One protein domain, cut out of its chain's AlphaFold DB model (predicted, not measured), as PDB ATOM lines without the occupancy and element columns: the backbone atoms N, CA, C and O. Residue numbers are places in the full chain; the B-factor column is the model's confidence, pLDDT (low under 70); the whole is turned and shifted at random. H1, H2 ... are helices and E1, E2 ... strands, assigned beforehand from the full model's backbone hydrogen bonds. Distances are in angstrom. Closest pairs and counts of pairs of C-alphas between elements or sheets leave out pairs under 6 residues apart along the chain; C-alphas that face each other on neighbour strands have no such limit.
ATOM      1  N   GLU A  27     139.973 165.588 189.163       44.06
ATOM      2  CA  GLU A  27     140.200 164.184 188.792       44.06
ATOM      3  C   GLU A  27     141.567 163.686 189.299       44.06
ATOM      4  O   GLU A  27     141.677 162.591 189.851       44.06
ATOM      5  N   ALA A  28     142.599 164.540 189.247       48.00
ATOM      6  CA  ALA A  28     143.914 164.248 189.815       48.00
ATOM      7  C   ALA A  28     143.900 164.133 191.353       48.00
ATOM      8  O   ALA A  28     144.594 163.276 191.899       48.00
ATOM      9  N   ARG A  29     143.108 164.953 192.064       53.00
ATOM     10  CA  ARG A  29     142.955 164.884 193.534       53.00
ATOM     11  C   ARG A  29     142.187 163.639 193.974       53.00
ATOM     12  O   ARG A  29     142.635 162.968 194.898       53.00
ATOM     13  N   LEU A  30     141.086 163.305 193.298       46.50
ATOM     14  CA  LEU A  30     140.320 162.075 193.534       46.50
ATOM     15  C   LEU A  30     141.170 160.833 193.255       46.50
ATOM     16  O   LEU A  30     141.252 159.950 194.104       46.50
ATOM     17  N   THR A  31     141.876 160.805 192.124       48.56
ATOM     18  CA  THR A  31     142.766 159.691 191.766       48.56
ATOM     19  C   THR A  31     143.916 159.559 192.764       48.56
ATOM     20  O   THR A  31     144.146 158.470 193.276       48.56
ATOM     21  N   ALA A  32     144.584 160.658 193.135       52.69
ATOM     22  CA  ALA A  32     145.668 160.630 194.119       52.69
ATOM     23  C   ALA A  32     145.194 160.199 195.516       52.69
ATOM     24  O   ALA A  32     145.900 159.459 196.200       52.69
ATOM     25  N   PHE A  33     144.002 160.630 195.941       47.91
ATOM     26  CA  PHE A  33     143.425 160.252 197.230       47.91
ATOM     27  C   PHE A  33     143.000 158.778 197.254       47.91
ATOM     28  O   PHE A  33     143.329 158.061 198.199       47.91
ATOM     29  N   VAL A  34     142.340 158.296 196.196       46.88
ATOM     30  CA  VAL A  34     141.925 156.891 196.054       46.88
ATOM     31  C   VAL A  34     143.139 155.964 195.918       46.88
ATOM     32  O   VAL A  34     143.173 154.921 196.571       46.88
ATOM     33  N   ASP A  35     144.167 156.345 195.157       46.47
ATOM     34  CA  ASP A  35     145.408 155.568 195.015       46.47
ATOM     35  C   ASP A  35     146.234 155.538 196.308       46.47
ATOM     36  O   ASP A  35     146.868 154.524 196.612       46.47
ATOM     37  N   ALA A  36     146.232 156.625 197.087       47.28
ATOM     38  CA  ALA A  36     146.876 156.668 198.397       47.28
ATOM     39  C   ALA A  36     146.137 155.787 199.416       47.28
ATOM     40  O   ALA A  36     146.773 155.018 200.135       47.28
ATOM     41  N   ALA A  37     144.803 155.839 199.432       41.28
ATOM     42  CA  ALA A  37     143.979 155.047 200.342       41.28
ATOM     43  C   ALA A  37     143.989 153.542 200.000       41.28
ATOM     44  O   ALA A  37     143.938 152.705 200.898       41.28
ATOM     45  N   SER A  38     144.130 153.185 198.717       35.09
ATOM     46  CA  SER A  38     144.191 151.788 198.248       35.09
ATOM     47  C   SER A  38     145.540 151.102 198.510       35.09
ATOM     48  O   SER A  38     145.634 149.880 198.426       35.09
ATOM     49  N   LYS A  39     146.602 151.864 198.810       40.47
ATOM     50  CA  LYS A  39     147.949 151.333 199.107       40.47
ATOM     51  C   LYS A  39     148.176 151.010 200.585       40.47
ATOM     52  O   LYS A  39     149.216 150.445 200.920       40.47
ATOM     53  N   VAL A  40     147.228 151.342 201.461       38.34
ATOM     54  CA  VAL A  40     147.285 151.007 202.888       38.34
ATOM     55  C   VAL A  40     146.482 149.729 203.109       38.34
ATOM     56  O   VAL A  40     145.340 149.770 203.556       38.34
ATOM     57  N   ALA A  56     158.334 143.394 218.808       46.53
ATOM     58  CA  ALA A  56     158.945 144.716 218.601       46.53
ATOM     59  C   ALA A  56     157.907 145.853 218.547       46.53
ATOM     60  O   ALA A  56     158.046 146.835 219.262       46.53
ATOM     61  N   GLU A  57     156.795 145.641 217.838       54.34
ATOM     62  CA  GLU A  57     155.659 146.576 217.761       54.34
ATOM     63  C   GLU A  57     155.022 146.873 219.133       54.34
ATOM     64  O   GLU A  57     154.562 147.977 219.393       54.34
ATOM     65  N   VAL A  58     155.019 145.901 220.053       55.00
ATOM     66  CA  VAL A  58     154.506 146.090 221.421       55.00
ATOM     67  C   VAL A  58     155.530 146.831 222.287       55.00
ATOM     68  O   VAL A  58     155.135 147.575 223.178       55.00
ATOM     69  N   VAL A  59     156.829 146.638 222.043       56.25
ATOM     70  CA  VAL A  59     157.912 147.291 222.796       56.25
ATOM     71  C   VAL A  59     158.056 148.756 222.394       56.25
ATOM     72  O   VAL A  59     158.010 149.598 223.285       56.25
ATOM     73  N   ASP A  60     158.137 149.065 221.096       57.00
ATOM     74  CA  ASP A  60     158.188 150.450 220.595       57.00
ATOM     75  C   ASP A  60     156.977 151.242 221.086       57.00
ATOM     76  O   ASP A  60     157.090 152.367 221.557       57.00
ATOM     77  N   ARG A  61     155.812 150.598 221.105       56.50
ATOM     78  CA  ARG A  61     154.575 151.205 221.577       56.50
ATOM     79  C   ARG A  61     154.511 151.420 223.088       56.50
ATOM     80  O   ARG A  61     153.987 152.436 223.537       56.50
ATOM     81  N   LEU A  62     155.012 150.477 223.887       54.75
ATOM     82  CA  LEU A  62     155.158 150.693 225.329       54.75
ATOM     83  C   LEU A  62     156.161 151.818 225.608       54.75
ATOM     84  O   LEU A  62     155.949 152.571 226.548       54.75
ATOM     85  N   MET A  63     157.193 151.974 224.773       54.03
ATOM     86  CA  MET A  63     158.123 153.103 224.849       54.03
ATOM     87  C   MET A  63     157.467 154.432 224.456       54.03
ATOM     88  O   MET A  63     157.699 155.420 225.139       54.03
ATOM     89  N   THR A  64     156.591 154.478 223.447       58.59
ATOM     90  CA  THR A  64     155.800 155.688 223.136       58.59
ATOM     91  C   THR A  64     154.854 156.062 224.281       58.59
ATOM     92  O   THR A  64     154.695 157.238 224.581       58.59
ATOM     93  N   LEU A  65     154.263 155.080 224.971       58.38
ATOM     94  CA  LEU A  65     153.413 155.324 226.145       58.38
ATOM     95  C   LEU A  65     154.196 155.740 227.405       58.38
ATOM     96  O   LEU A  65     153.614 156.366 228.287       58.38
ATOM     97  N   ASP A  66     155.481 155.386 227.502       48.53
ATOM     98  CA  ASP A  66     156.356 155.663 228.656       48.53
ATOM     99  C   ASP A  66     157.232 156.923 228.461       48.53
ATOM    100  O   ASP A  66     157.595 157.578 229.436       48.53
ATOM    101  N   GLN A  67     157.569 157.282 227.213       53.47
ATOM    102  CA  GLN A  67     158.528 158.349 226.864       53.47
ATOM    103  C   GLN A  67     158.057 159.307 225.755       53.47
ATOM    104  O   GLN A  67     158.751 160.285 225.475       53.47
ATOM    105  N   GLY A  68     156.921 159.043 225.104       59.88
ATOM    106  CA  GLY A  68     156.357 159.929 224.083       59.88
ATOM    107  C   GLY A  68     155.789 161.214 224.682       59.88
ATOM    108  O   GLY A  68     155.446 161.280 225.866       59.88
ATOM    109  N   SER A  69     155.669 162.255 223.859       74.50
ATOM    110  CA  SER A  69     154.889 163.432 224.241       74.50
ATOM    111  C   SER A  69     153.419 163.032 224.455       74.50
ATOM    112  O   SER A  69     152.942 162.040 223.903       74.50
ATOM    113  N   GLY A  70     152.658 163.798 225.246       75.81
ATOM    114  CA  GLY A  70     151.224 163.516 225.439       75.81
ATOM    115  C   GLY A  70     150.426 163.489 224.123       75.81
ATOM    116  O   GLY A  70     149.379 162.853 224.054       75.81
ATOM    117  N   GLU A  71     150.942 164.129 223.073       83.50
ATOM    118  CA  GLU A  71     150.417 164.095 221.705       83.50
ATOM    119  C   GLU A  71     150.688 162.749 221.010       83.50
ATOM    120  O   GLU A  71     149.753 162.145 220.484       83.50
ATOM    121  N   ASP A  72     151.909 162.209 221.111       83.56
ATOM    122  CA  ASP A  72     152.263 160.882 220.570       83.56
ATOM    123  C   ASP A  72     151.410 159.766 221.196       83.56
ATOM    124  O   ASP A  72     150.983 158.819 220.529       83.56
ATOM    125  N   VAL A  73     151.117 159.895 222.495       86.12
ATOM    126  CA  VAL A  73     150.233 158.977 223.224       86.12
ATOM    127  C   VAL A  73     148.811 159.028 222.664       86.12
ATOM    128  O   VAL A  73     148.209 157.979 222.427       86.12
ATOM    129  N   LEU A  74     148.263 160.223 222.429       89.69
ATOM    130  CA  LEU A  74     146.916 160.388 221.876       89.69
ATOM    131  C   LEU A  74     146.817 159.860 220.443       89.69
ATOM    132  O   LEU A  74     145.849 159.165 220.126       89.69
ATOM    133  N   LEU A  75     147.830 160.119 219.613       89.25
ATOM    134  CA  LEU A  75     147.892 159.602 218.248       89.25
ATOM    135  C   LEU A  75     147.921 158.068 218.241       89.25
ATOM    136  O   LEU A  75     147.099 157.443 217.572       89.25
ATOM    137  N   SER A  76     148.768 157.453 219.076       86.81
ATOM    138  CA  SER A  76     148.837 155.990 219.216       86.81
ATOM    139  C   SER A  76     147.505 155.380 219.679       86.81
ATOM    140  O   SER A  76     147.093 154.316 219.203       86.81
ATOM    141  N   VAL A  77     146.789 156.048 220.591       89.56
ATOM    142  CA  VAL A  77     145.453 155.611 221.024       89.56
ATOM    143  C   VAL A  77     144.449 155.702 219.875       89.56
ATOM    144  O   VAL A  77     143.687 154.753 219.671       89.56
ATOM    145  N   ALA A  78     144.443 156.807 219.125       90.69
ATOM    146  CA  ALA A  78     143.543 157.010 217.993       90.69
ATOM    147  C   ALA A  78     143.812 156.021 216.845       90.69
ATOM    148  O   ALA A  78     142.868 155.522 216.242       90.69
ATOM    149  N   GLU A  79     145.070 155.670 216.575       89.25
ATOM    150  CA  GLU A  79     145.425 154.643 215.587       89.25
ATOM    151  C   GLU A  79     144.935 153.255 215.994       89.25
ATOM    152  O   GLU A  79     144.430 152.490 215.173       89.25
ATOM    153  N   GLN A  80     145.073 152.919 217.274       84.50
ATOM    154  CA  GLN A  80     144.790 151.567 217.726       84.50
ATOM    155  C   GLN A  80     143.300 151.313 218.014       84.50
ATOM    156  O   GLN A  80     142.824 150.191 217.836       84.50
ATOM    157  N   TRP A  81     142.578 152.319 218.511       84.00
ATOM    158  CA  TRP A  81     141.186 152.181 218.962       84.00
ATOM    159  C   TRP A  81     140.202 153.066 218.195       84.00
ATOM    160  O   TRP A  81     139.012 153.022 218.501       84.00
ATOM    161  N   GLY A  82     140.679 153.849 217.226       80.00
ATOM    162  CA  GLY A  82     139.862 154.795 216.474       80.00
ATOM    163  C   GLY A  82     138.703 154.133 215.718       80.00
ATOM    164  O   GLY A  82     138.841 152.996 215.252       80.00
ATOM    165  N   PRO A  83     137.567 154.834 215.529       90.75
ATOM    166  CA  PRO A  83     137.241 156.174 216.039       90.75
ATOM    167  C   PRO A  83     137.095 156.240 217.565       90.75
ATOM    168  O   PRO A  83     136.408 155.410 218.157       90.75
ATOM    169  N   CYS A  84     137.684 157.266 218.185       91.75
ATOM    170  CA  CYS A  84     137.634 157.480 219.635       91.75
ATOM    171  C   CYS A  84     136.880 158.766 219.983       91.75
ATOM    172  O   CYS A  84     137.135 159.805 219.382       91.75
ATOM    173  N   ASP A  85     136.015 158.723 220.996       93.12
ATOM    174  CA  ASP A  85     135.485 159.933 221.634       93.12
ATOM    175  C   ASP A  85     136.475 160.496 222.681       93.12
ATOM    176  O   ASP A  85     137.499 159.881 223.010       93.12
ATOM    177  N   ALA A  86     136.161 161.670 223.239       91.69
ATOM    178  CA  ALA A  86     136.995 162.333 224.246       91.69
ATOM    179  C   ALA A  86     137.202 161.487 225.518       91.69
ATOM    180  O   ALA A  86     138.266 161.538 226.139       91.69
ATOM    181  N   SER A  87     136.201 160.690 225.905       90.38
ATOM    182  CA  SER A  87     136.264 159.826 227.085       90.38
ATOM    183  C   SER A  87     137.209 158.649 226.851       90.38
ATOM    184  O   SER A  87     138.025 158.333 227.717       90.38
ATOM    185  N   VAL A  88     137.139 158.007 225.683       91.00
ATOM    186  CA  VAL A  88     138.046 156.922 225.291       91.00
ATOM    187  C   VAL A  88     139.480 157.433 225.236       91.00
ATOM    188  O   VAL A  88     140.363 156.788 225.799       91.00
ATOM    189  N   LEU A  89     139.709 158.598 224.622       91.50
ATOM    190  CA  LEU A  89     141.034 159.215 224.580       91.50
ATOM    191  C   LEU A  89     141.566 159.476 225.992       91.50
ATOM    192  O   LEU A  89     142.634 158.973 226.319       91.50
ATOM    193  N   SER A  90     140.796 160.154 226.848       91.75
ATOM    194  CA  SER A  90     141.182 160.466 228.234       91.75
ATOM    195  C   SER A  90     141.514 159.218 229.060       91.75
ATOM    196  O   SER A  90     142.570 159.144 229.688       91.75
ATOM    197  N   GLN A  91     140.657 158.193 229.020       89.88
ATOM    198  CA  GLN A  91     140.864 156.962 229.790       89.88
ATOM    199  C   GLN A  91     142.092 156.172 229.328       89.88
ATOM    200  O   GLN A  91     142.742 155.509 230.134       89.88
ATOM    201  N   ARG A  92     142.386 156.191 228.024       88.38
ATOM    202  CA  ARG A  92     143.461 155.386 227.431       88.38
ATOM    203  C   ARG A  92     144.812 156.087 227.449       88.38
ATOM    204  O   ARG A  92     145.817 155.391 227.547       88.38
ATOM    205  N   SER A  93     144.831 157.415 227.380       87.50
ATOM    206  CA  SER A  93     146.048 158.220 227.524       87.50
ATOM    207  C   SER A  93     146.375 158.556 228.981       87.50
ATOM    208  O   SER A  93     147.479 159.010 229.258       87.50
ATOM    209  N   ASN A  94     145.439 158.317 229.910       88.06
ATOM    210  CA  ASN A  94     145.539 158.734 231.312       88.06
ATOM    211  C   ASN A  94     145.743 160.258 231.458       88.06
ATOM    212  O   ASN A  94     146.430 160.721 232.369       88.06
ATOM    213  N   LEU A  95     145.132 161.029 230.553       88.19
ATOM    214  CA  LEU A  95     145.126 162.491 230.564       88.19
ATOM    215  C   LEU A  95     143.733 163.018 230.932       88.19
ATOM    216  O   LEU A  95     142.723 162.410 230.556       88.19
ATOM    217  N   PRO A  96     143.631 164.154 231.643       90.81
ATOM    218  CA  PRO A  96     142.347 164.794 231.899       90.81
ATOM    219  C   PRO A  96     141.708 165.272 230.588       90.81
ATOM    220  O   PRO A  96     142.400 165.709 229.673       90.81
ATOM    221  N   VAL A  97     140.373 165.232 230.509       91.56
ATOM    222  CA  VAL A  97     139.623 165.591 229.288       91.56
ATOM    223  C   VAL A  97     139.997 166.983 228.767       91.56
ATOM    224  O   VAL A  97     140.157 167.143 227.565       91.56
ATOM    225  N   SER A  98     140.207 167.971 229.643       90.75
ATOM    226  CA  SER A  98     140.617 169.324 229.237       90.75
ATOM    227  C   SER A  98     141.943 169.346 228.472       90.75
ATOM    228  O   SER A  98     142.062 170.059 227.485       90.75
ATOM    229  N   GLU A  99     142.915 168.537 228.898       91.81
ATOM    230  CA  GLU A  99     144.218 168.427 228.236       91.81
ATOM    231  C   GLU A  99     144.118 167.624 226.933       91.81
ATOM    232  O   GLU A  99     144.801 167.931 225.961       91.81
ATOM    233  N   VAL A 100     143.228 166.625 226.874       92.44
ATOM    234  CA  VAL A 100     142.927 165.912 225.625       92.44
ATOM    235  C   VAL A 100     142.366 166.869 224.577       92.44
ATOM    236  O   VAL A 100     142.825 166.835 223.444       92.44
ATOM    237  N   LEU A 101     141.401 167.720 224.941       92.81
ATOM    238  CA  LEU A 101     140.800 168.673 224.003       92.81
ATOM    239  C   LEU A 101     141.848 169.645 223.439       92.81
ATOM    240  O   LEU A 101     141.944 169.782 222.223       92.81
ATOM    241  N   GLU A 102     142.680 170.236 224.303       91.81
ATOM    242  CA  GLU A 102     143.757 171.154 223.900       91.81
ATOM    243  C   GLU A 102     144.772 170.476 222.962       91.81
ATOM    244  O   GLU A 102     145.130 171.014 221.913       91.81
ATOM    245  N   ARG A 103     145.210 169.257 223.299       92.69
ATOM    246  CA  ARG A 103     146.186 168.512 222.489       92.69
ATOM    247  C   ARG A 103     145.605 168.011 221.167       92.69
ATOM    248  O   ARG A 103     146.321 167.986 220.170       92.69
ATOM    249  N   ILE A 104     144.332 167.611 221.128       93.25
ATOM    250  CA  ILE A 104     143.667 167.215 219.877       93.25
ATOM    251  C   ILE A 104     143.508 168.415 218.942       93.25
ATOM    252  O   ILE A 104     143.724 168.254 217.746       93.25
ATOM    253  N   GLU A 105     143.205 169.608 219.459       91.31
ATOM    254  CA  GLU A 105     143.161 170.831 218.648       91.31
ATOM    255  C   GLU A 105     144.537 171.134 218.024       91.31
ATOM    256  O   GLU A 105     144.640 171.422 216.826       91.31
ATOM    257  N   ALA A 106     145.616 170.978 218.801       90.31
ATOM    258  CA  ALA A 106     146.979 171.108 218.293       90.31
ATOM    259  C   ALA A 106     147.291 170.067 217.200       90.31
ATOM    260  O   ALA A 106     147.785 170.442 216.134       90.31
ATOM    261  N   LEU A 107     146.962 168.791 217.421       91.25
ATOM    262  CA  LEU A 107     147.170 167.710 216.448       91.25
ATOM    263  C   LEU A 107     146.320 167.879 215.179       91.25
ATOM    264  O   LEU A 107     146.779 167.574 214.078       91.25
ATOM    265  N   GLU A 108     145.091 168.385 215.300       92.44
ATOM    266  CA  GLU A 108     144.227 168.666 214.149       92.44
ATOM    267  C   GLU A 108     144.815 169.803 213.306       92.44
ATOM    268  O   GLU A 108     144.853 169.712 212.079       92.44
ATOM    269  N   SER A 109     145.362 170.840 213.952       90.12
ATOM    270  CA  SER A 109     146.030 171.946 213.255       90.12
ATOM    271  C   SER A 109     147.310 171.518 212.517       90.12
ATOM    272  O   SER A 109     147.665 172.122 211.499       90.12
ATOM    273  N   GLN A 110     147.980 170.472 213.014       90.12
ATOM    274  CA  GLN A 110     149.160 169.855 212.402       90.12
ATOM    275  C   GLN A 110     148.792 168.858 211.290       90.12
ATOM    276  O   GLN A 110     149.604 168.609 210.400       90.12
ATOM    277  N   GLY A 111     147.549 168.361 211.280       88.56
ATOM    278  CA  GLY A 111     147.045 167.399 210.298       88.56
ATOM    279  C   GLY A 111     147.307 165.935 210.656       88.56
ATOM    280  O   GLY A 111     147.182 165.067 209.790       88.56
ATOM    281  N   ASP A 112     147.648 165.641 211.911       90.75
ATOM    282  CA  ASP A 112     147.927 164.280 212.395       90.75
ATOM    283  C   ASP A 112     146.658 163.526 212.809       90.75
ATOM    284  O   ASP A 112     146.616 162.290 212.814       90.75
ATOM    285  N   VAL A 113     145.591 164.268 213.111       93.56
ATOM    286  CA  VAL A 113     144.265 163.727 213.417       93.56
ATOM    287  C   VAL A 113     143.181 164.416 212.597       93.56
ATOM    288  O   VAL A 113     143.310 165.561 212.169       93.56
ATOM    289  N   VAL A 114     142.076 163.701 212.405       94.38
ATOM    290  CA  VAL A 114     140.855 164.200 211.778       94.38
ATOM    291  C   VAL A 114     139.730 164.117 212.797       94.38
ATOM    292  O   VAL A 114     139.358 163.021 213.228       94.38
ATOM    293  N   VAL A 115     139.164 165.269 213.155       94.56
ATOM    294  CA  VAL A 115     138.012 165.348 214.052       94.56
ATOM    295  C   VAL A 115     136.721 165.401 213.232       94.56
ATOM    296  O   VAL A 115     136.614 166.077 212.200       94.56
ATOM    297  N   LEU A 116     135.729 164.631 213.669       93.94
ATOM    298  CA  LEU A 116     134.375 164.642 213.134       93.94
ATOM    299  C   LEU A 116     133.418 165.171 214.204       93.94
ATOM    300  O   LEU A 116     133.141 164.463 215.167       93.94
ATOM    301  N   GLY A 117     132.883 166.378 214.007       90.50
ATOM    302  CA  GLY A 117     132.046 167.072 214.998       90.50
ATOM    303  C   GLY A 117     132.861 167.914 215.982       90.50
ATOM    304  O   GLY A 117     134.064 168.080 215.804       90.50
ATOM    305  N   GLU A 118     132.204 168.455 217.007       89.25
ATOM    306  CA  GLU A 118     132.854 169.274 218.040       89.25
ATOM    307  C   GLU A 118     133.178 168.444 219.288       89.25
ATOM    308  O   GLU A 118     132.300 168.120 220.095       89.25
ATOM    309  N   LEU A 119     134.452 168.085 219.464       87.31
ATOM    310  CA  LEU A 119     134.890 167.234 220.569       87.31
ATOM    311  C   LEU A 119     134.627 167.905 221.932       87.31
ATOM    312  O   LEU A 119     135.063 169.022 222.182       87.31
ATOM    313  N   GLY A 120     133.921 167.208 222.830       80.44
ATOM    314  CA  GLY A 120     133.558 167.715 224.163       80.44
ATOM    315  C   GLY A 120     132.188 168.402 224.241       80.44
ATOM    316  O   GLY A 120     131.632 168.487 225.336       80.44
ATOM    317  N   THR A 121     131.620 168.803 223.101       85.88
ATOM    318  CA  THR A 121     130.252 169.344 222.995       85.88
ATOM    319  C   THR A 121     129.304 168.298 222.419       85.88
ATOM    320  O   THR A 121     128.275 167.974 223.017       85.88
ATOM    321  N   ASP A 122     129.674 167.732 221.272       88.00
ATOM    322  CA  ASP A 122     128.885 166.742 220.553       88.00
ATOM    323  C   ASP A 122     129.085 165.351 221.169       88.00
ATOM    324  O   ASP A 122     130.203 164.844 221.272       88.00
ATOM    325  N   SER A 123     127.988 164.684 221.537       84.06
ATOM    326  CA  SER A 123     128.041 163.326 222.105       84.06
ATOM    327  C   SER A 123     128.529 162.258 221.119       84.06
ATOM    328  O   SER A 123     128.913 161.167 221.529       84.06
ATOM    329  N   ASP A 124     128.462 162.550 219.820       87.12
ATOM    330  CA  ASP A 124     128.885 161.681 218.724       87.12
ATOM    331  C   ASP A 124     130.179 162.158 218.049       87.12
ATOM    332  O   ASP A 124     130.557 161.599 217.016       87.12
ATOM    333  N   ALA A 125     130.859 163.166 218.614       92.56
ATOM    334  CA  ALA A 125     132.141 163.602 218.089       92.56
ATOM    335  C   ALA A 125     133.213 162.535 218.290       92.56
ATOM    336  O   ALA A 125     133.372 161.968 219.375       92.56
ATOM    337  N   VAL A 126     133.970 162.287 217.227       94.50
ATOM    338  CA  VAL A 126     135.028 161.281 217.220       94.50
ATOM    339  C   VAL A 126     136.286 161.795 216.549       94.50
ATOM    340  O   VAL A 126     136.245 162.610 215.629       94.50
ATOM    341  N   VAL A 127     137.410 161.258 216.999       95.19
ATOM    342  CA  VAL A 127     138.740 161.511 216.466       95.19
ATOM    343  C   VAL A 127     139.238 160.257 215.761       95.19
ATOM    344  O   VAL A 127     139.179 159.148 216.303       95.19
ATOM    345  N   TYR A 128     139.763 160.456 214.560       94.94
ATOM    346  CA  TYR A 128     140.580 159.490 213.842       94.94
ATOM    347  C   TYR A 128     142.023 159.987 213.810       94.94
ATOM    348  O   TYR A 128     142.250 161.181 213.643       94.94
ATOM    349  N   SER A 129     143.004 159.086 213.874       94.50
ATOM    350  CA  SER A 129     144.320 159.425 213.331       94.50
ATOM    351  C   SER A 129     144.200 159.641 211.822       94.50
ATOM    352  O   SER A 129     143.327 159.051 211.175       94.50
ATOM    353  N   THR A 130     145.081 160.439 211.226       91.56
ATOM    354  CA  THR A 130     145.070 160.659 209.770       91.56
ATOM    355  C   THR A 130     145.207 159.346 208.995       91.56
ATOM    356  O   THR A 130     144.511 159.133 207.998       91.56
ATOM    357  N   GLN A 131     146.014 158.404 209.498       89.81
ATOM    358  CA  GLN A 131     146.120 157.063 208.924       89.81
ATOM    359  C   GLN A 131     144.807 156.270 209.048       89.81
ATOM    360  O   GLN A 131     144.360 155.665 208.073       89.81
ATOM    361  N   GLY A 132     144.162 156.294 210.218       92.38
ATOM    362  CA  GLY A 132     142.892 155.605 210.454       92.38
ATOM    363  C   GLY A 132     141.747 156.175 209.614       92.38
ATOM    364  O   GLY A 132     140.941 155.415 209.072       92.38
ATOM    365  N   TRP A 133     141.704 157.500 209.449       94.69
ATOM    366  CA  TRP A 133     140.762 158.177 208.561       94.69
ATOM    367  C   TRP A 133     140.963 157.732 207.111       94.69
ATOM    368  O   TRP A 133     140.007 157.281 206.487       94.69
ATOM    369  N   SER A 134     142.206 157.763 206.613       92.75
ATOM    370  CA  SER A 134     142.551 157.317 205.255       92.75
ATOM    371  C   SER A 134     142.174 155.851 205.001       92.75
ATOM    372  O   SER A 134     141.584 155.515 203.974       92.75
ATOM    373  N   ALA A 135     142.428 154.963 205.968       92.06
ATOM    374  CA  ALA A 135     142.038 153.559 205.863       92.06
ATOM    375  C   ALA A 135     140.507 153.376 205.834       92.06
ATOM    376  O   ALA A 135     139.989 152.527 205.105       92.06
ATOM    377  N   MET A 136     139.763 154.159 206.621       94.25
ATOM    378  CA  MET A 136     138.299 154.123 206.634       94.25
ATOM    379  C   MET A 136     137.712 154.657 205.319       94.25
ATOM    380  O   MET A 136     136.865 153.988 204.721       94.25
ATOM    381  N   THR A 137     138.186 155.806 204.827       95.38
ATOM    382  CA  THR A 137     137.726 156.380 203.552       95.38
ATOM    383  C   THR A 137     138.097 155.491 202.367       95.38
ATOM    384  O   THR A 137     137.274 155.302 201.473       95.38
ATOM    385  N   GLY A 138     139.274 154.856 202.389       94.69
ATOM    386  CA  GLY A 138     139.678 153.856 201.399       94.69
ATOM    387  C   GLY A 138     138.692 152.692 201.304       94.69
ATOM    388  O   GLY A 138     138.213 152.373 200.215       94.69
ATOM    389  N   LYS A 139     138.296 152.117 202.447       94.50
ATOM    390  CA  LYS A 139     137.260 151.069 202.497       94.50
ATOM    391  C   LYS A 139     135.916 151.561 201.969       94.50
ATOM    392  O   LYS A 139     135.228 150.815 201.274       94.50
ATOM    393  N   LEU A 140     135.535 152.801 202.282       96.06
ATOM    394  CA  LEU A 140     134.283 153.399 201.810       96.06
ATOM    395  C   LEU A 140     134.272 153.498 200.283       96.06
ATOM    396  O   LEU A 140     133.318 153.048 199.647       96.06
ATOM    397  N   PHE A 141     135.335 154.029 199.680       95.56
ATOM    398  CA  PHE A 141     135.412 154.156 198.227       95.56
ATOM    399  C   PHE A 141     135.523 152.815 197.522       95.56
ATOM    400  O   PHE A 141     134.899 152.636 196.480       95.56
ATOM    401  N   GLN A 142     136.255 151.857 198.091       95.12
ATOM    402  CA  GLN A 142     136.302 150.501 197.557       95.12
ATOM    403  C   GLN A 142     134.913 149.852 197.581       95.12
ATOM    404  O   GLN A 142     134.506 149.239 196.596       95.12
ATOM    405  N   ALA A 143     134.156 150.027 198.670       94.19
ATOM    406  CA  ALA A 143     132.793 149.517 198.778       94.19
ATOM    407  C   ALA A 143     131.845 150.161 197.753       94.19
ATOM    408  O   ALA A 143     131.029 149.446 197.168       94.19
ATOM    409  N   LEU A 144     131.967 151.472 197.516       95.25
ATOM    410  CA  LEU A 144     131.199 152.181 196.489       95.25
ATOM    411  C   LEU A 144     131.587 151.747 195.076       95.25
ATOM    412  O   LEU A 144     130.706 151.450 194.280       95.25
ATOM    413  N   ARG A 145     132.885 151.653 194.766       94.06
ATOM    414  CA  ARG A 145     133.364 151.211 193.450       94.06
ATOM    415  C   ARG A 145     132.894 149.791 193.145       94.06
ATOM    416  O   ARG A 145     132.278 149.577 192.113       94.06
ATOM    417  N   ALA A 146     133.054 148.867 194.092       92.50
ATOM    418  CA  ALA A 146     132.549 147.505 193.947       92.50
ATOM    419  C   ALA A 146     131.025 147.460 193.746       92.50
ATOM    420  O   ALA A 146     130.531 146.617 193.004       92.50
ATOM    421  N   TYR A 147     130.271 148.356 194.394       93.31
ATOM    422  CA  TYR A 147     128.828 148.457 194.178       93.31
ATOM    423  C   TYR A 147     128.495 148.984 192.774       93.31
ATOM    424  O   TYR A 147     127.632 148.413 192.116       93.31
ATOM    425  N   HIS A 148     129.170 150.033 192.298       91.25
ATOM    426  CA  HIS A 148     128.956 150.574 190.951       91.25
ATOM    427  C   HIS A 148     129.344 149.577 189.854       91.25
ATOM    428  O   HIS A 148     128.609 149.438 188.883       91.25
ATOM    429  N   ASP A 149     130.440 148.836 190.035       88.56
ATOM    430  CA  ASP A 149     130.868 147.789 189.100       88.56
ATOM    431  C   ASP A 149     129.841 146.647 189.035       88.56
ATOM    432  O   ASP A 149     129.579 146.085 187.972       88.56
ATOM    433  N   GLN A 150     129.243 146.302 190.179       87.75
ATOM    434  CA  GLN A 150     128.218 145.264 190.267       87.75
ATOM    435  C   GLN A 150     126.857 145.727 189.723       87.75
ATOM    436  O   GLN A 150     126.123 144.917 189.159       87.75
ATOM    437  N   TYR A 151     126.522 147.006 189.901       86.50
ATOM    438  CA  TYR A 151     125.224 147.591 189.564       86.50
ATOM    439  C   TYR A 151     125.383 148.904 188.772       86.50
ATOM    440  O   TYR A 151     125.007 149.974 189.265       86.50
ATOM    441  N   PRO A 152     125.905 148.851 187.531       86.38
ATOM    442  CA  PRO A 152     126.260 150.044 186.753       86.38
ATOM    443  C   PRO A 152     125.048 150.905 186.377       86.38
ATOM    444  O   PRO A 152     125.172 152.107 186.157       86.38
ATOM    445  N   LEU A 153     123.862 150.293 186.338       86.06
ATOM    446  CA  LEU A 153     122.604 150.956 186.002       86.06
ATOM    447  C   LEU A 153     121.979 151.714 187.181       86.06
ATOM    448  O   LEU A 153     121.025 152.467 186.998       86.06
ATOM    449  N   ARG A 154     122.491 151.524 188.403       86.62
ATOM    450  CA  ARG A 154     121.975 152.200 189.595       86.62
ATOM    451  C   ARG A 154     122.681 153.535 189.790       86.62
ATOM    452  O   ARG A 154     123.899 153.632 189.664       86.62
ATOM    453  N   ARG A 155     121.911 154.556 190.177       85.44
ATOM    454  CA  ARG A 155     122.419 155.921 190.415       85.44
ATOM    455  C   ARG A 155     123.442 155.986 191.547       85.44
ATOM    456  O   ARG A 155     124.368 156.780 191.484       85.44
ATOM    457  N   GLY A 156     123.309 155.130 192.554       90.88
ATOM    458  CA  GLY A 156     124.258 155.031 193.656       90.88
ATOM    459  C   GLY A 156     123.953 153.850 194.568       90.88
ATOM    460  O   GLY A 156     122.978 153.117 194.375       90.88
ATOM    461  N   ALA A 157     124.797 153.668 195.575       93.94
ATOM    462  CA  ALA A 157     124.632 152.653 196.601       93.94
ATOM    463  C   ALA A 157     123.745 153.157 197.748       93.94
ATOM    464  O   ALA A 157     123.915 154.298 198.181       93.94
ATOM    465  N   PRO A 158     122.839 152.335 198.307       95.19
ATOM    466  CA  PRO A 158     122.078 152.706 199.493       95.19
ATOM    467  C   PRO A 158     123.008 153.041 200.665       95.19
ATOM    468  O   PRO A 158     123.846 152.221 201.054       95.19
ATOM    469  N   SER A 159     122.834 154.208 201.292       94.75
ATOM    470  CA  SER A 159     123.747 154.679 202.349       94.75
ATOM    471  C   SER A 159     123.846 153.692 203.521       94.75
ATOM    472  O   SER A 159     124.919 153.479 204.083       94.75
ATOM    473  N   GLN A 160     122.737 153.024 203.862       94.06
ATOM    474  CA  GLN A 160     122.694 152.011 204.924       94.06
ATOM    475  C   GLN A 160     123.498 150.750 204.595       94.06
ATOM    476  O   GLN A 160     124.085 150.144 205.493       94.06
ATOM    477  N   GLU A 161     123.548 150.360 203.322       94.44
ATOM    478  CA  GLU A 161     124.335 149.211 202.886       94.44
ATOM    479  C   GLU A 161     125.830 149.511 203.017       94.44
ATOM    480  O   GLU A 161     126.565 148.725 203.616       94.44
ATOM    481  N   ILE A 162     126.262 150.685 202.545       96.06
ATOM    482  CA  ILE A 162     127.654 151.137 202.667       96.06
ATOM    483  C   ILE A 162     128.062 151.248 204.136       96.06
ATOM    484  O   ILE A 162     129.094 150.702 204.529       96.06
ATOM    485  N   ARG A 163     127.222 151.854 204.981       96.00
ATOM    486  CA  ARG A 163     127.466 151.916 206.426       96.00
ATOM    487  C   ARG A 163     127.647 150.529 207.045       96.00
ATOM    488  O   ARG A 163     128.572 150.328 207.831       96.00
ATOM    489  N   SER A 164     126.762 149.591 206.704       94.25
ATOM    490  CA  SER A 164     126.805 148.216 207.211       94.25
ATOM    491  C   SER A 164     128.104 147.512 206.811       94.25
ATOM    492  O   SER A 164     128.766 146.925 207.665       94.25
ATOM    493  N   ARG A 165     128.532 147.656 205.547       92.88
ATOM    494  CA  ARG A 165     129.809 147.117 205.044       92.88
ATOM    495  C   ARG A 165     131.025 147.693 205.780       92.88
ATOM    496  O   ARG A 165     131.994 146.972 205.999       92.88
ATOM    497  N   LEU A 166     130.968 148.960 206.190       92.19
ATOM    498  CA  LEU A 166     132.032 149.618 206.961       92.19
ATOM    499  C   LEU A 166     132.016 149.276 208.457       92.19
ATOM    500  O   LEU A 166     132.986 149.567 209.154       92.19
ATOM    501  N   GLY A 167     130.933 148.683 208.967       92.00
ATOM    502  CA  GLY A 167     130.779 148.382 210.392       92.00
ATOM    503  C   GLY A 167     130.679 149.627 211.282       92.00
ATOM    504  O   GLY A 167     130.969 149.546 212.474       92.00
ATOM    505  N   LEU A 168     130.288 150.777 210.722       91.69
ATOM    506  CA  LEU A 168     130.195 152.042 211.453       91.69
ATOM    507  C   LEU A 168     128.825 152.218 212.122       91.69
ATOM    508  O   LEU A 168     127.777 151.811 211.600       91.69
ATOM    509  N   SER A 169     128.826 152.888 213.276       92.44
ATOM    510  CA  SER A 169     127.592 153.366 213.898       92.44
ATOM    511  C   SER A 169     126.939 154.447 213.026       92.44
ATOM    512  O   SER A 169     127.607 155.120 212.239       92.44
ATOM    513  N   GLN A 170     125.617 154.613 213.144       93.38
ATOM    514  CA  GLN A 170     124.884 155.616 212.361       93.38
ATOM    515  C   GLN A 170     125.417 157.047 212.567       93.38
ATOM    516  O   GLN A 170     125.635 157.708 211.553       93.38
ATOM    517  N   PRO A 171     125.671 157.530 213.801       93.56
ATOM    518  CA  PRO A 171     126.148 158.900 214.003       93.56
ATOM    519  C   PRO A 171     127.509 159.156 213.342       93.56
ATOM    520  O   PRO A 171     127.652 160.093 212.561       93.56
ATOM    521  N   ILE A 172     128.473 158.253 213.552       93.06
ATOM    522  CA  ILE A 172     129.823 158.373 212.982       93.06
ATOM    523  C   ILE A 172     129.767 158.353 211.452       93.06
ATOM    524  O   ILE A 172     130.423 159.157 210.792       93.06
ATOM    525  N   PHE A 173     128.954 157.462 210.881       95.50
ATOM    526  CA  PHE A 173     128.781 157.386 209.436       95.50
ATOM    527  C   PHE A 173     128.198 158.672 208.851       95.50
ATOM    528  O   PHE A 173     128.704 159.146 207.841       95.50
ATOM    529  N   LEU A 174     127.187 159.271 209.490       94.75
ATOM    530  CA  LEU A 174     126.605 160.532 209.025       94.75
ATOM    531  C   LEU A 174     127.609 161.688 209.085       94.75
ATOM    532  O   LEU A 174     127.662 162.486 208.155       94.75
ATOM    533  N   ARG A 175     128.445 161.761 210.128       94.56
ATOM    534  CA  ARG A 175     129.509 162.773 210.220       94.56
ATOM    535  C   ARG A 175     130.563 162.585 209.126       94.56
ATOM    536  O   ARG A 175     130.962 163.553 208.482       94.56
ATOM    537  N   ALA A 176     130.981 161.340 208.891       94.69
ATOM    538  CA  ALA A 176     131.930 161.012 207.833       94.69
ATOM    539  C   ALA A 176     131.353 161.321 206.443       94.69
ATOM    540  O   ALA A 176     132.022 161.959 205.633       94.69
ATOM    541  N   GLN A 177     130.099 160.933 206.197       95.00
ATOM    542  CA  GLN A 177     129.357 161.242 204.978       95.00
ATOM    543  C   GLN A 177     129.279 162.755 204.761       95.00
ATOM    544  O   GLN A 177     129.713 163.229 203.720       95.00
ATOM    545  N   ALA A 178     128.814 163.520 205.753       94.12
ATOM    546  CA  ALA A 178     128.694 164.973 205.649       94.12
ATOM    547  C   ALA A 178     130.041 165.638 205.329       94.12
ATOM    548  O   ALA A 178     130.116 166.490 204.444       94.12
ATOM    549  N   ARG A 179     131.126 165.216 205.996       94.88
ATOM    550  CA  ARG A 179     132.477 165.717 205.705       94.88
ATOM    551  C   ARG A 179     132.898 165.412 204.266       94.88
ATOM    552  O   ARG A 179     133.363 166.316 203.580       94.88
ATOM    553  N   LEU A 180     132.728 164.174 203.805       95.38
ATOM    554  CA  LEU A 180     133.131 163.757 202.458       95.38
ATOM    555  C   LEU A 180     132.277 164.403 201.357       95.38
ATOM    556  O   LEU A 180     132.818 164.758 200.312       95.38
ATOM    557  N   THR A 181     130.980 164.611 201.595       94.88
ATOM    558  CA  THR A 181     130.090 165.347 200.685       94.88
ATOM    559  C   THR A 181     130.483 166.823 200.607       94.88
ATOM    560  O   THR A 181     130.614 167.363 199.513       94.88
ATOM    561  N   ASN A 182     130.770 167.470 201.745       94.19
ATOM    562  CA  ASN A 182     131.244 168.862 201.778       94.19
ATOM    563  C   ASN A 182     132.594 169.050 201.066       94.19
ATOM    564  O   ASN A 182     132.890 170.135 200.576       94.19
ATOM    565  N   GLN A 183     133.413 168.000 201.019       91.62
ATOM    566  CA  GLN A 183     134.690 167.973 200.308       91.62
ATOM    567  C   GLN A 183     134.560 167.551 198.833       91.62
ATOM    568  O   GLN A 183     135.577 167.378 198.168       91.62
ATOM    569  N   GLU A 184     133.337 167.372 198.322       92.31
ATOM    570  CA  GLU A 184     133.041 166.908 196.958       92.31
ATOM    571  C   GLU A 184     133.589 165.500 196.628       92.31
ATOM    572  O   GLU A 184     133.636 165.111 195.463       92.31
ATOM    573  N   TYR A 185     133.975 164.695 197.627       93.06
ATOM    574  CA  TYR A 185     134.424 163.308 197.415       93.06
ATOM    575  C   TYR A 185     133.270 162.311 197.289       93.06
ATOM    576  O   TYR A 185     133.467 161.199 196.801       93.06
ATOM    577  N   LEU A 186     132.074 162.692 197.738       94.81
ATOM    578  CA  LEU A 186     130.843 161.919 197.618       94.81
ATOM    579  C   LEU A 186     129.719 162.806 197.104       94.81
ATOM    580  O   LEU A 186     129.664 163.996 197.410       94.81
ATOM    581  N   VAL A 187     128.792 162.196 196.372       94.56
ATOM    582  CA  VAL A 187     127.515 162.816 196.025       94.56
ATOM    583  C   VAL A 187     126.405 162.067 196.750       94.56
ATOM    584  O   VAL A 187     126.287 160.845 196.631       94.56
ATOM    585  N   GLU A 188     125.608 162.813 197.508       93.44
ATOM    586  CA  GLU A 188     124.418 162.319 198.193       93.44
ATOM    587  C   GLU A 188     123.168 162.644 197.371       93.44
ATOM    588  O   GLU A 188     122.873 163.804 197.091       93.44
ATOM    589  N   GLU A 189     122.421 161.604 197.001       86.75
ATOM    590  CA  GLU A 189     121.164 161.704 196.258       86.75
ATOM    591  C   GLU A 189     120.059 160.986 197.046       86.75
ATOM    592  O   GLU A 189     119.805 159.786 196.896       86.75
ATOM    593  N   GLY A 190     119.410 161.729 197.947       87.06
ATOM    594  CA  GLY A 190     118.390 161.188 198.844       87.06
ATOM    595  C   GLY A 190     118.978 160.146 199.798       87.06
ATOM    596  O   GLY A 190     119.739 160.479 200.695       87.06
ATOM    597  N   THR A 191     118.611 158.877 199.624       89.88
ATOM    598  CA  THR A 191     119.107 157.751 200.441       89.88
ATOM    599  C   THR A 191     120.275 156.994 199.803       89.88
ATOM    600  O   THR A 191     120.626 155.905 200.274       89.88
ATOM    601  N   HIS A 192     120.848 157.535 198.726       93.12
ATOM    602  CA  HIS A 192     121.935 156.918 197.975       93.12
ATOM    603  C   HIS A 192     123.206 157.763 198.032       93.12
ATOM    604  O   HIS A 192     123.161 158.992 198.092       93.12
ATOM    605  N   LEU A 193     124.340 157.074 197.964       95.38
ATOM    606  CA  LEU A 193     125.670 157.648 197.841       95.38
ATOM    607  C   LEU A 193     126.325 157.137 196.571       95.38
ATOM    608  O   LEU A 193     126.258 155.946 196.263       95.38
ATOM    609  N   ARG A 194     127.015 158.026 195.870       95.12
ATOM    610  CA  ARG A 194     127.850 157.657 194.731       95.12
ATOM    611  C   ARG A 194     129.164 158.417 194.746       95.12
ATOM    612  O   ARG A 194     129.312 159.448 195.404       95.12
ATOM    613  N   LEU A 195     130.114 157.887 193.986       94.81
ATOM    614  CA  LEU A 195     131.335 158.602 193.646       94.81
ATOM    615  C   LEU A 195     130.982 159.672 192.598       94.81
ATOM    616  O   LEU A 195     130.121 159.405 191.753       94.81
ATOM    617  N   PRO A 196     131.629 160.850 192.618       91.00
ATOM    618  CA  PRO A 196     131.369 161.915 191.648       91.00
ATOM    619  C   PRO A 196     131.470 161.451 190.190       91.00
ATOM    620  O   PRO A 196     130.631 161.831 189.373       91.00
ATOM    621  N   ASP A 197     132.432 160.567 189.910       87.81
ATOM    622  CA  ASP A 197     132.725 160.041 188.570       87.81
ATOM    623  C   ASP A 197     131.755 158.940 188.118       87.81
ATOM    624  O   ASP A 197     131.752 158.558 186.949       87.81
ATOM    625  N   HIS A 198     130.918 158.411 189.021       87.50
ATOM    626  CA  HIS A 198     129.920 157.411 188.647       87.50
ATOM    627  C   HIS A 198     128.764 158.084 187.913       87.50
ATOM    628  O   HIS A 198     128.003 158.858 188.505       87.50
ATOM    629  N   GLN A 199     128.631 157.757 186.631       80.56
ATOM    630  CA  GLN A 199     127.485 158.102 185.803       80.56
ATOM    631  C   GLN A 199     126.822 156.816 185.328       80.56
ATOM    632  O   GLN A 199     127.492 155.894 184.866       80.56
TER     633      GLN A 199
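AT A GLANCE: This is residues 27 to 40 and 56 to 199 of the 314 residues of the protein "Selenocysteine-specific translation elongation factor" of Dehalococcoidia bacterium (UniProt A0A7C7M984). Look for two lobes along one long axis: the small strand hairpin E1 E2 and the start of the long helix H6 lie between them. One lobe gathers H3, H4 and H5, with H2 packed on H3; in the other, H7, H8 and the hairpin E3 E4 group along H6, and H1 crosses H6 on the side away from H7. You have 158 residues with eight named helices and four named strands, in the order H1 H2 H3 H4 H5 E1 E2 H6 H7 H8 E3 E4; the class is mostly helix, and each two-stranded sheet is antiparallel. The whole is compact, with a radius of gyration of the C-alphas of 17.1 A, and only just elongated, spanning 54 by 36 by 26 A.

HOW THE PARTS SIT: Begin at the hairpin of E1, residues 113 to 116, and E2, residues 126 to 129, where N 114 and O 128 are 2.8 A apart, within hydrogen-bond range. Next find H3, residues 70 to 81, the hub, which touches four other helices; the closest C-alphas of H3 and E2, those of Ala 78 and Ser 129, are 5.3 A apart. H3 touches H4, residues 86 to 93, at Val 73 and Ser 93, 6.0 A, only just about perpendicular at 72 degrees. With residues 70 to 74 alone H3 touches H5, residues 97 to 110, at Glu 71 and Arg 103, 6.2 A, about perpendicular at 87 degrees. H2, residues 56 to 67, forms a helical hairpin with H3, closest at Leu 65 and Val 73, 5.7 A. H6, residues 130 to 150, touches H1, residues 27 to 38, at Gly 138 and Ala 37, 4.6 A, about perpendicular at 74 degrees. H6 also touches H7, residues 159 to 166, at Ala 143 and Ile 162, 6.6 A, at a steep tilt of 59 degrees, opposite ways. H8, residues 170 to 182, is near H6, and its Arg 175 has its C-alpha 6.0 A from that of Leu 116 in E1. In the hairpin of E3, residues 187 to 189, and E4, residues 192 to 194, N 189 and O 192 are 2.9 A apart, within hydrogen-bond range. In each of the eight helices every O i to N i+4 pair is within hydrogen-bond range.

IN THESE COORDINATES: Find C-alpha 27, where H1 begins, at (140.200, 164.184, 188.792). H6 runs 30.0 A from C-alpha 130 at (145.070, 160.659, 209.770) to C-alpha 150 at (128.218, 145.264, 190.267). H5 measures 19.9 A and H8 18.1 A; E4 ends at C-alpha 194, (127.850, 157.657, 194.731).

THE WHOLE: The two C-alphas farthest apart, of Gln 67 and Leu 153, are 54.9 A from each other. Residues 41 to 55 are not printed, and C-alphas 40 and 56 stand 20.6 A apart across the cut. Of the links that are printed whole, none is long. The model's confidence is under 70 in residues 27 to 40 and 56 to 68.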